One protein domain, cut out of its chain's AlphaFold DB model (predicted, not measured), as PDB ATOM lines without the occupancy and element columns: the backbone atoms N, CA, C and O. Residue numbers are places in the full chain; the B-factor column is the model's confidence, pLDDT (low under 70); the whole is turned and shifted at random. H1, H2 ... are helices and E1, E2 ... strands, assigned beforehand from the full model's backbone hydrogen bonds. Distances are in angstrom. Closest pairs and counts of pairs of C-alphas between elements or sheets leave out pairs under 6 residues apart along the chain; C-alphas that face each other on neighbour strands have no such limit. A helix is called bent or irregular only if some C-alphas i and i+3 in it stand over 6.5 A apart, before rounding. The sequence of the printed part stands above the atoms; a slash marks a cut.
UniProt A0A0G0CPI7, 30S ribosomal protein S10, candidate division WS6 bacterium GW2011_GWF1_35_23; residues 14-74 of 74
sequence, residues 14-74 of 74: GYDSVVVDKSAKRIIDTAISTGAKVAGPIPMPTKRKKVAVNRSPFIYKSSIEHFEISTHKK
ATOM      1  N   GLY A  14     -39.060  30.168  26.193       90.62
ATOM      2  CA  GLY A  14     -40.250  30.935  26.533       90.62
ATOM      3  C   GLY A  14     -40.280  32.276  25.822       90.62
ATOM      4  O   GLY A  14     -39.274  32.725  25.271       90.62
ATOM      5  N   TYR A  15     -41.460  32.884  25.811       89.88
ATOM      6  CA  TYR A  15     -41.676  34.210  25.232       89.88
ATOM      7  C   TYR A  15     -41.350  35.330  26.222       89.88
ATOM      8  O   TYR A  15     -40.902  36.389  25.804       89.88
ATOM      9  N   ASP A  16     -41.503  35.070  27.522       90.06
ATOM     10  CA  ASP A  16     -41.158  36.003  28.593       90.06
ATOM     11  C   ASP A  16     -39.834  35.592  29.256       90.06
ATOM     12  O   ASP A  16     -39.685  34.469  29.750       90.06
ATOM     13  N   SER A  17     -38.864  36.506  29.275       87.38
ATOM     14  CA  SER A  17     -37.573  36.298  29.929       87.38
ATOM     15  C   SER A  17     -37.689  36.103  31.441       87.38
ATOM     16  O   SER A  17     -36.971  35.271  31.995       87.38
ATOM     17  N   VAL A  18     -38.601  36.815  32.112       90.94
ATOM     18  CA  VAL A  18     -38.718  36.803  33.581       90.94
ATOM     19  C   VAL A  18     -39.174  35.431  34.069       90.94
ATOM     20  O   VAL A  18     -38.602  34.861  35.003       90.94
ATOM     21  N   VAL A  19     -40.175  34.857  33.398       91.25
ATOM     22  CA  VAL A  19     -40.717  33.532  33.729       91.25
ATOM     23  C   VAL A  19     -39.691  32.430  33.464       91.25
ATOM     24  O   VAL A  19     -39.553  31.505  34.272       91.25
ATOM     25  N   VAL A  20     -38.946  32.534  32.360       90.50
ATOM     26  CA  VAL A  20     -37.899  31.566  32.008       90.50
ATOM     27  C   VAL A  20     -36.766  31.596  33.035       90.50
ATOM     28  O   VAL A  20     -36.334  30.537  33.485       90.50
ATOM     29  N   ASP A  21     -36.338  32.782  33.470       89.75
ATOM     30  CA  ASP A  21     -35.275  32.924  34.469       89.75
ATOM     31  C   ASP A  21     -35.705  32.434  35.854       89.75
ATOM     32  O   ASP A  21     -34.942  31.736  36.530       89.75
ATOM     33  N   LYS A  22     -36.945  32.724  36.268       92.94
ATOM     34  CA  LYS A  22     -37.510  32.206  37.524       92.94
ATOM     35  C   LYS A  22     -37.587  30.679  37.518       92.94
ATOM     36  O   LYS A  22     -37.222  30.038  38.502       92.94
ATOM     37  N   SER A  23     -38.031  30.098  36.405       91.19
ATOM     38  CA  SER A  23     -38.112  28.644  36.235       91.19
ATOM     39  C   SER A  23     -36.728  27.994  36.243       91.19
ATOM     40  O   SER A  23     -36.534  26.989  36.922       91.19
ATOM     41  N   ALA A  24     -35.752  28.588  35.548       90.88
ATOM     42  CA  ALA A  24     -34.381  28.087  35.508       90.88
ATOM     43  C   ALA A  24     -33.753  28.043  36.907       90.88
ATOM     44  O   ALA A  24     -33.226  27.005  37.302       90.88
ATOM     45  N   LYS A  25     -33.877  29.132  37.680       91.06
ATOM     46  CA  LYS A  25     -33.399  29.186  39.071       91.06
ATOM     47  C   LYS A  25     -34.044  28.098  39.928       91.06
ATOM     48  O   LYS A  25     -33.336  27.313  40.541       91.06
ATOM     49  N   ARG A  26     -35.372  27.960  39.860       91.81
ATOM     50  CA  ARG A  26     -36.106  26.954  40.642       91.81
ATOM     51  C   ARG A  26     -35.679  25.516  40.329       91.81
ATOM     52  O   ARG A  26     -35.595  24.691  41.238       91.81
ATOM     53  N   ILE A  27     -35.403  25.204  39.061       89.81
ATOM     54  CA  ILE A  27     -34.902  23.882  38.649       89.81
ATOM     55  C   ILE A  27     -33.508  23.629  39.229       89.81
ATOM     56  O   ILE A  27     -33.241  22.533  39.716       89.81
ATOM     57  N   ILE A  28     -32.637  24.639  39.209       89.75
ATOM     58  CA  ILE A  28     -31.284  24.542  39.765       89.75
ATOM     59  C   ILE A  28     -31.333  24.340  41.279       89.75
ATOM     60  O   ILE A  28     -30.695  23.415  41.770       89.75
ATOM     61  N   ASP A  29     -32.130  25.129  42.001       91.62
ATOM     62  CA  ASP A  29     -32.270  25.012  43.459       91.62
ATOM     63  C   ASP A  29     -32.744  23.603  43.856       91.62
ATOM     64  O   ASP A  29     -32.218  22.986  44.781       91.62
ATOM     65  N   THR A  30     -33.683  23.044  43.085       90.75
ATOM     66  CA  THR A  30     -34.188  21.676  43.286       90.75
ATOM     67  C   THR A  30     -33.116  20.621  42.979       90.75
ATOM     68  O   THR A  30     -32.968  19.641  43.710       90.75
ATOM     69  N   ALA A  31     -32.329  20.811  41.918       88.75
ATOM     70  CA  ALA A  31     -31.238  19.907  41.552       88.75
ATOM     71  C   ALA A  31     -30.086  19.929  42.577       88.75
ATOM     72  O   ALA A  31     -29.510  18.886  42.885       88.75
ATOM     73  N   ILE A  32     -29.786  21.095  43.153       88.38
ATOM     74  CA  ILE A  32     -28.810  21.235  44.242       88.38
ATOM     75  C   ILE A  32     -29.337  20.558  45.510       88.38
ATOM     76  O   ILE A  32     -28.614  19.778  46.125       88.38
ATOM     77  N   SER A  33     -30.608  20.779  45.865       89.31
ATOM     78  CA  SER A  33     -31.238  20.141  47.031       89.31
ATOM     79  C   SER A  33     -31.260  18.612  46.944       89.31
ATOM     80  O   SER A  33     -31.287  17.947  47.974       89.31
ATOM     81  N   THR A  34     -31.264  18.049  45.734       86.38
ATOM     82  CA  THR A  34     -31.230  16.596  45.491       86.38
ATOM     83  C   THR A  34     -29.807  16.037  45.366       86.38
ATOM     84  O   THR A  34     -29.637  14.834  45.186       86.38
ATOM     85  N   GLY A  35     -28.774  16.879  45.485       80.00
ATOM     86  CA  GLY A  35     -27.367  16.468  45.456       80.00
ATOM     87  C   GLY A  35     -26.800  16.206  44.056       80.00
ATOM     88  O   GLY A  35     -25.728  15.610  43.928       80.00
ATOM     89  N   ALA A  36     -27.481  16.637  42.989       80.12
ATOM     90  CA  ALA A  36     -26.990  16.477  41.624       80.12
ATOM     91  C   ALA A  36     -25.877  17.493  41.297       80.12
ATOM     92  O   ALA A  36     -25.934  18.659  41.683       80.12
ATOM     93  N   LYS A  37     -24.863  17.078  40.523       79.62
ATOM     94  CA  LYS A  37     -23.851  18.001  39.978       79.62
ATOM     95  C   LYS A  37     -24.453  18.790  38.811       79.62
ATOM     96  O   LYS A  37     -24.736  18.211  37.762       79.62
ATOM     97  N   VAL A  38     -24.627  20.100  38.986       80.69
ATOM     98  CA  VAL A  38     -25.288  20.980  38.009       80.69
ATOM     99  C   VAL A  38     -24.260  21.828  37.261       80.69
ATOM    100  O   VAL A  38     -23.414  22.478  37.868       80.69
ATOM    101  N   ALA A  39     -24.356  21.857  35.932       76.88
ATOM    102  CA  ALA A  39     -23.788  22.940  35.137       76.88
ATOM    103  C   ALA A  39     -24.828  24.068  35.108       76.88
ATOM    104  O   ALA A  39     -25.980  23.811  34.760       76.88
ATOM    105  N   GLY A  40     -24.447  25.273  35.543       77.81
ATOM    106  CA  GLY A  40     -25.359  26.410  35.700       77.81
ATOM    107  C   GLY A  40     -26.116  26.800  34.418       77.81
ATOM    108  O   GLY A  40     -25.874  26.249  33.345       77.81
ATOM    109  N   PRO A  41     -27.039  27.769  34.499       82.12
ATOM    110  CA  PRO A  41     -27.858  28.161  33.361       82.12
ATOM    111  C   PRO A  41     -26.981  28.858  32.315       82.12
ATOM    112  O   PRO A  41     -26.387  29.900  32.591       82.12
ATOM    113  N   ILE A  42     -26.896  28.288  31.110       85.50
ATOM    114  CA  ILE A  42     -26.098  28.840  30.010       85.50
ATOM    115  C   ILE A  42     -27.037  29.634  29.099       85.50
ATOM    116  O   ILE A  42     -27.867  29.039  28.409       85.50
ATOM    117  N   PRO A  43     -26.938  30.973  29.047       83.69
ATOM    118  CA  PRO A  43     -27.793  31.755  28.172       83.69
ATOM    119  C   PRO A  43     -27.477  31.433  26.711       83.69
ATOM    120  O   PRO A  43     -26.337  31.542  26.261       83.69
ATOM    121  N   MET A  44     -28.506  31.057  25.954       86.94
ATOM    122  CA  MET A  44     -28.397  30.905  24.506       86.94
ATOM    123  C   MET A  44     -28.952  32.145  23.800       86.94
ATOM    124  O   MET A  44     -29.858  32.796  24.327       86.94
ATOM    125  N   PRO A  45     -28.484  32.453  22.577       88.50
ATOM    126  CA  PRO A  45     -29.011  33.567  21.801       88.50
ATOM    127  C   PRO A  45     -30.536  33.493  21.638       88.50
ATOM    128  O   PRO A  45     -31.090  32.481  21.177       88.50
ATOM    129  N   THR A  46     -31.211  34.584  22.001       89.44
ATOM    130  CA  THR A  46     -32.651  34.771  21.802       89.44
ATOM    131  C   THR A  46     -32.952  34.742  20.309       89.44
ATOM    132  O   THR A  46     -32.353  35.480  19.527       89.44
ATOM    133  N   LYS A  47     -33.890  33.889  19.891       89.62
ATOM    134  CA  LYS A  47     -34.339  33.882  18.495       89.62
ATOM    135  C   LYS A  47     -35.415  34.943  18.322       89.62
ATOM    136  O   LYS A  47     -36.417  34.898  19.026       89.62
ATOM    137  N   ARG A  48     -35.210  35.850  17.371       91.56
ATOM    138  CA  ARG A  48     -36.159  36.905  17.006       91.56
ATOM    139  C   ARG A  48     -36.748  36.589  15.640       91.56
ATOM    140  O   ARG A  48     -36.000  36.428  14.678       91.56
ATOM    141  N   LYS A  49     -38.072  36.466  15.552       92.06
ATOM    142  CA  LYS A  49     -38.794  36.308  14.286       92.06
ATOM    143  C   LYS A  49     -39.550  37.597  14.005       92.06
ATOM    144  O   LYS A  49     -40.468  37.933  14.744       92.06
ATOM    145  N   LYS A  50     -39.157  38.299  12.943       93.44
ATOM    146  CA  LYS A  50     -39.798  39.538  12.496       93.44
ATOM    147  C   LYS A  50     -40.818  39.216  11.411       93.44
ATOM    148  O   LYS A  50     -40.511  38.454  10.496       93.44
ATOM    149  N   VAL A  51     -42.017  39.770  11.526       93.94
ATOM    150  CA  VAL A  51     -43.105  39.618  10.555       93.94
ATOM    151  C   VAL A  51     -43.613  41.009  10.209       93.94
ATOM    152  O   VAL A  51     -43.866  41.815  11.098       93.94
ATOM    153  N   ALA A  52     -43.727  41.297   8.917       92.94
ATOM    154  CA  ALA A  52     -44.299  42.539   8.420       92.94
ATOM    155  C   ALA A  52     -45.671  42.234   7.814       92.94
ATOM    156  O   ALA A  52     -45.776  41.357   6.956       92.94
ATOM    157  N   VAL A  53     -46.708  42.933   8.268       92.25
ATOM    158  CA  VAL A  53     -48.089  42.754   7.801       92.25
ATOM    159  C   VAL A  53     -48.604  44.094   7.287       92.25
ATOM    160  O   VAL A  53     -48.384  45.130   7.912       92.25
ATOM    161  N   ASN A  54     -49.272  44.099   6.132       92.44
ATOM    162  CA  ASN A  54     -49.982  45.290   5.669       92.44
ATOM    163  C   ASN A  54     -51.183  45.538   6.593       92.44
ATOM    164  O   ASN A  54     -52.015  44.649   6.758       92.44
ATOM    165  N   ARG A  55     -51.305  46.750   7.144       88.38
ATOM    166  CA  ARG A  55     -52.468  47.130   7.963       88.38
ATOM    167  C   ARG A  55     -53.736  47.292   7.136       88.38
ATOM    168  O   ARG A  55     -54.823  47.001   7.618       88.38
ATOM    169  N   SER A  56     -53.602  47.793   5.909       87.00
ATOM    170  CA  SER A  56     -54.748  48.031   5.036       87.00
ATOM    171  C   SER A  56     -55.010  46.844   4.107       87.00
ATOM    172  O   SER A  56     -54.055  46.318   3.523       87.00
ATOM    173  N   PRO A  57     -56.284  46.465   3.897       87.19
ATOM    174  CA  PRO A  57     -56.647  45.453   2.914       87.19
ATOM    175  C   PRO A  57     -56.490  45.932   1.458       87.19
ATOM    176  O   PRO A  57     -56.404  45.088   0.570       87.19
ATOM    177  N   PHE A  58     -56.436  47.248   1.177       84.25
ATOM    178  CA  PHE A  58     -56.397  47.757  -0.202       84.25
ATOM    179  C   PHE A  58     -55.622  49.078  -0.364       84.25
ATOM    180  O   PHE A  58     -55.712  49.966   0.479       84.25
ATOM    181  N   ILE A  59     -54.890  49.205  -1.482       81.06
ATOM    182  CA  ILE A  59     -54.127  50.378  -1.977       81.06
ATOM    183  C   ILE A  59     -52.954  50.859  -1.096       81.06
ATOM    184  O   ILE A  59     -51.894  51.193  -1.627       81.06
ATOM    185  N   TYR A  60     -53.072  50.873   0.231       85.62
ATOM    186  CA  TYR A  60     -52.072  51.506   1.098       85.62
ATOM    187  C   TYR A  60     -50.892  50.581   1.433       85.62
ATOM    188  O   TYR A  60     -50.858  49.933   2.480       85.62
ATOM    189  N   LYS A  61     -49.879  50.554   0.555       80.69
ATOM    190  CA  LYS A  61     -48.640  49.775   0.751       80.69
ATOM    191  C   LYS A  61     -47.679  50.371   1.790       80.69
ATOM    192  O   LYS A  61     -46.879  49.630   2.349       80.69
ATOM    193  N   SER A  62     -47.752  51.674   2.061       84.62
ATOM    194  CA  SER A  62     -46.913  52.363   3.057       84.62
ATOM    195  C   SER A  62     -47.325  52.071   4.505       84.62
ATOM    196  O   SER A  62     -46.514  52.197   5.419       84.62
ATOM    197  N   SER A  63     -48.562  51.620   4.721       86.44
ATOM    198  CA  SER A  63     -49.090  51.262   6.039       86.44
ATOM    199  C   SER A  63     -48.722  49.823   6.413       86.44
ATOM    200  O   SER A  63     -49.586  48.951   6.503       86.44
ATOM    201  N   ILE A  64     -47.430  49.568   6.631       91.31
ATOM    202  CA  ILE A  64     -46.919  48.281   7.133       91.31
ATOM    203  C   ILE A  64     -46.813  48.347   8.659       91.31
ATOM    204  O   ILE A  64     -46.487  49.388   9.234       91.31
ATOM    205  N   GLU A  65     -47.132  47.244   9.321       93.31
ATOM    206  CA  GLU A  65     -46.895  47.029  10.742       93.31
ATOM    207  C   GLU A  65     -45.859  45.925  10.929       93.31
ATOM    208  O   GLU A  65     -45.874  44.902  10.237       93.31
ATOM    209  N   HIS A  66     -44.923  46.166  11.840       93.88
ATOM    210  CA  HIS A  66     -43.813  45.268  12.114       93.88
ATOM    211  C   HIS A  66     -44.022  44.617  13.473       93.88
ATOM    212  O   HIS A  66     -43.951  45.276  14.506       93.88
ATOM    213  N   PHE A  67     -44.230  43.308  13.461       94.38
ATOM    214  CA  PHE A  67     -44.337  42.493  14.657       94.38
ATOM    215  C   PHE A  67     -43.053  41.700  14.872       94.38
ATOM    216  O   PHE A  67     -42.399  41.255  13.923       94.38
ATOM    217  N   GLU A  68     -42.706  41.474  16.135       92.81
ATOM    218  CA  GLU A  68     -41.599  40.607  16.511       92.81
ATOM    219  C   GLU A  68     -42.053  39.577  17.543       92.81
ATOM    220  O   GLU A  68     -42.678  39.907  18.545       92.81
ATOM    221  N   ILE A  69     -41.683  38.319  17.309       92.06
ATOM    222  CA  ILE A  69     -41.764  37.259  18.308       92.06
ATOM    223  C   ILE A  69     -40.344  36.976  18.790       92.06
ATOM    224  O   ILE A  69     -39.501  36.486  18.032       92.06
ATOM    225  N   SER A  70     -40.089  37.272  20.062       89.62
ATOM    226  CA  SER A  70     -38.848  36.925  20.750       89.62
ATOM    227  C   SER A  70     -39.013  35.607  21.508       89.62
ATOM    228  O   SER A  70     -39.948  35.423  22.280       89.62
ATOM    229  N   THR A  71     -38.106  34.660  21.279       91.00
ATOM    230  CA  THR A  71     -38.021  33.404  22.035       91.00
ATOM    231  C   THR A  71     -36.718  33.375  22.819       91.00
ATOM    232  O   THR A  71     -35.639  33.181  22.243       91.00
ATOM    233  N   HIS A  72     -36.832  33.528  24.133       90.38
ATOM    234  CA  HIS A  72     -35.735  33.462  25.088       90.38
ATOM    235  C   HIS A  72     -35.389  32.012  25.393       90.38
ATOM    236  O   HIS A  72     -36.274  31.158  25.508       90.38
ATOM    237  N   LYS A  73     -34.090  31.726  25.488       86.81
ATOM    238  CA  LYS A  73     -33.579  30.372  25.679       86.81
ATOM    239  C   LYS A  73     -32.553  30.323  26.796       86.81
ATOM    240  O   LYS A  73     -31.683  31.194  26.863       86.81
ATOM    241  N   LYS A  74     -32.655  29.289  27.622       82.75
ATOM    242  CA  LYS A  74     -31.700  28.943  28.678       82.75
ATOM    243  C   LYS A  74     -31.364  27.459  28.584       82.75
ATOM    244  O   LYS A  74     -32.219  26.693  28.067       82.75
TER     245      LYS A  74
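AT A GLANCE: This is residues 14 to 74 of the 74 residues of the protein "30S ribosomal protein S10" of candidate division WS6 bacterium GW2011_GWF1_35_23 (UniProt A0A0G0CPI7). A long, slender two-stranded hairpin, E1 and E2, makes one part of a rod, and a single helix, H1, makes the rest, running on past the open end of the hairpin. H1 comes near the hairpin with its first residues, 17 to 21, while its last residues and the start of the link after it, residues 30 to 35, stick out at the far end, and the link, residues 34 to 43, folds back from there to E1. The printed part has 61 residues with one named helix and two named strands, in the order H1, E1, E2; the sheet has the order E1 - E2 and is antiparallel. The class is mixed, helices and strands, and the whole is extended, with a radius of gyration of the C-alphas of 19.3 A and spans of 64 by 16 by 11 A.

HOW THE PARTS SIT: The sheet is a hairpin of E1, residues 44 to 54, and E2, residues 64 to 73, antiparallel neighbours whose N-to-C directions stand at 162 degrees. The C-alphas of Lys 50 and Glu 68 face each other at 4.5 A. At one end of the pairing N 44 and O 73 are within hydrogen-bond range at 3.3 A, and toward the other end N 65 and O 53 are at 2.8 A. H1, residues 17 to 33, has 3 pairs of C-alphas within 8 A of E2, the closest being those of Ser 17 and His 72, 5.9 A apart. The centres of H1 and E2 are 24.8 A apart. Within 10 A, H1 has 10 pairs of C-alphas with E2 and 1 with E1, made by its residues 17 to 21. In H1 every O i to N i+4 pair is within hydrogen-bond range, and the helix is not bent.

IN THESE COORDINATES: E1 runs 32.1 A from C-alpha 44 at (-28.397, 30.905, 24.506) to C-alpha 54, and with 11 residues it is the longest strand. E2 has 10 residues and measures 29.0 A from C-alpha 64 to C-alpha 73 at (-33.579, 30.372, 25.679). H1 has 17 residues and measures 24.4 A, from C-alpha 17 at (-37.573, 36.298, 29.929) to C-alpha 33 at (-31.238, 20.141, 47.031).

THE WHOLE: The two C-alphas farthest apart are those of Gly 35 and Ile 59, 64.2 A, while the first and last printed C-alphas, of Gly 14 and Lys 74, are 9.0 A apart. Residues 30 to 35, of which 30 to 33 belong to H1, stand free. The link from H1 to E1 has 10 residues and that from E1 to E2 has 9, and both are short. The printed part has no cut, and it ends at Lys 74, the chain's last residue. The mean pLDDT of the printed part is 88.3, and no printed residue is under 70.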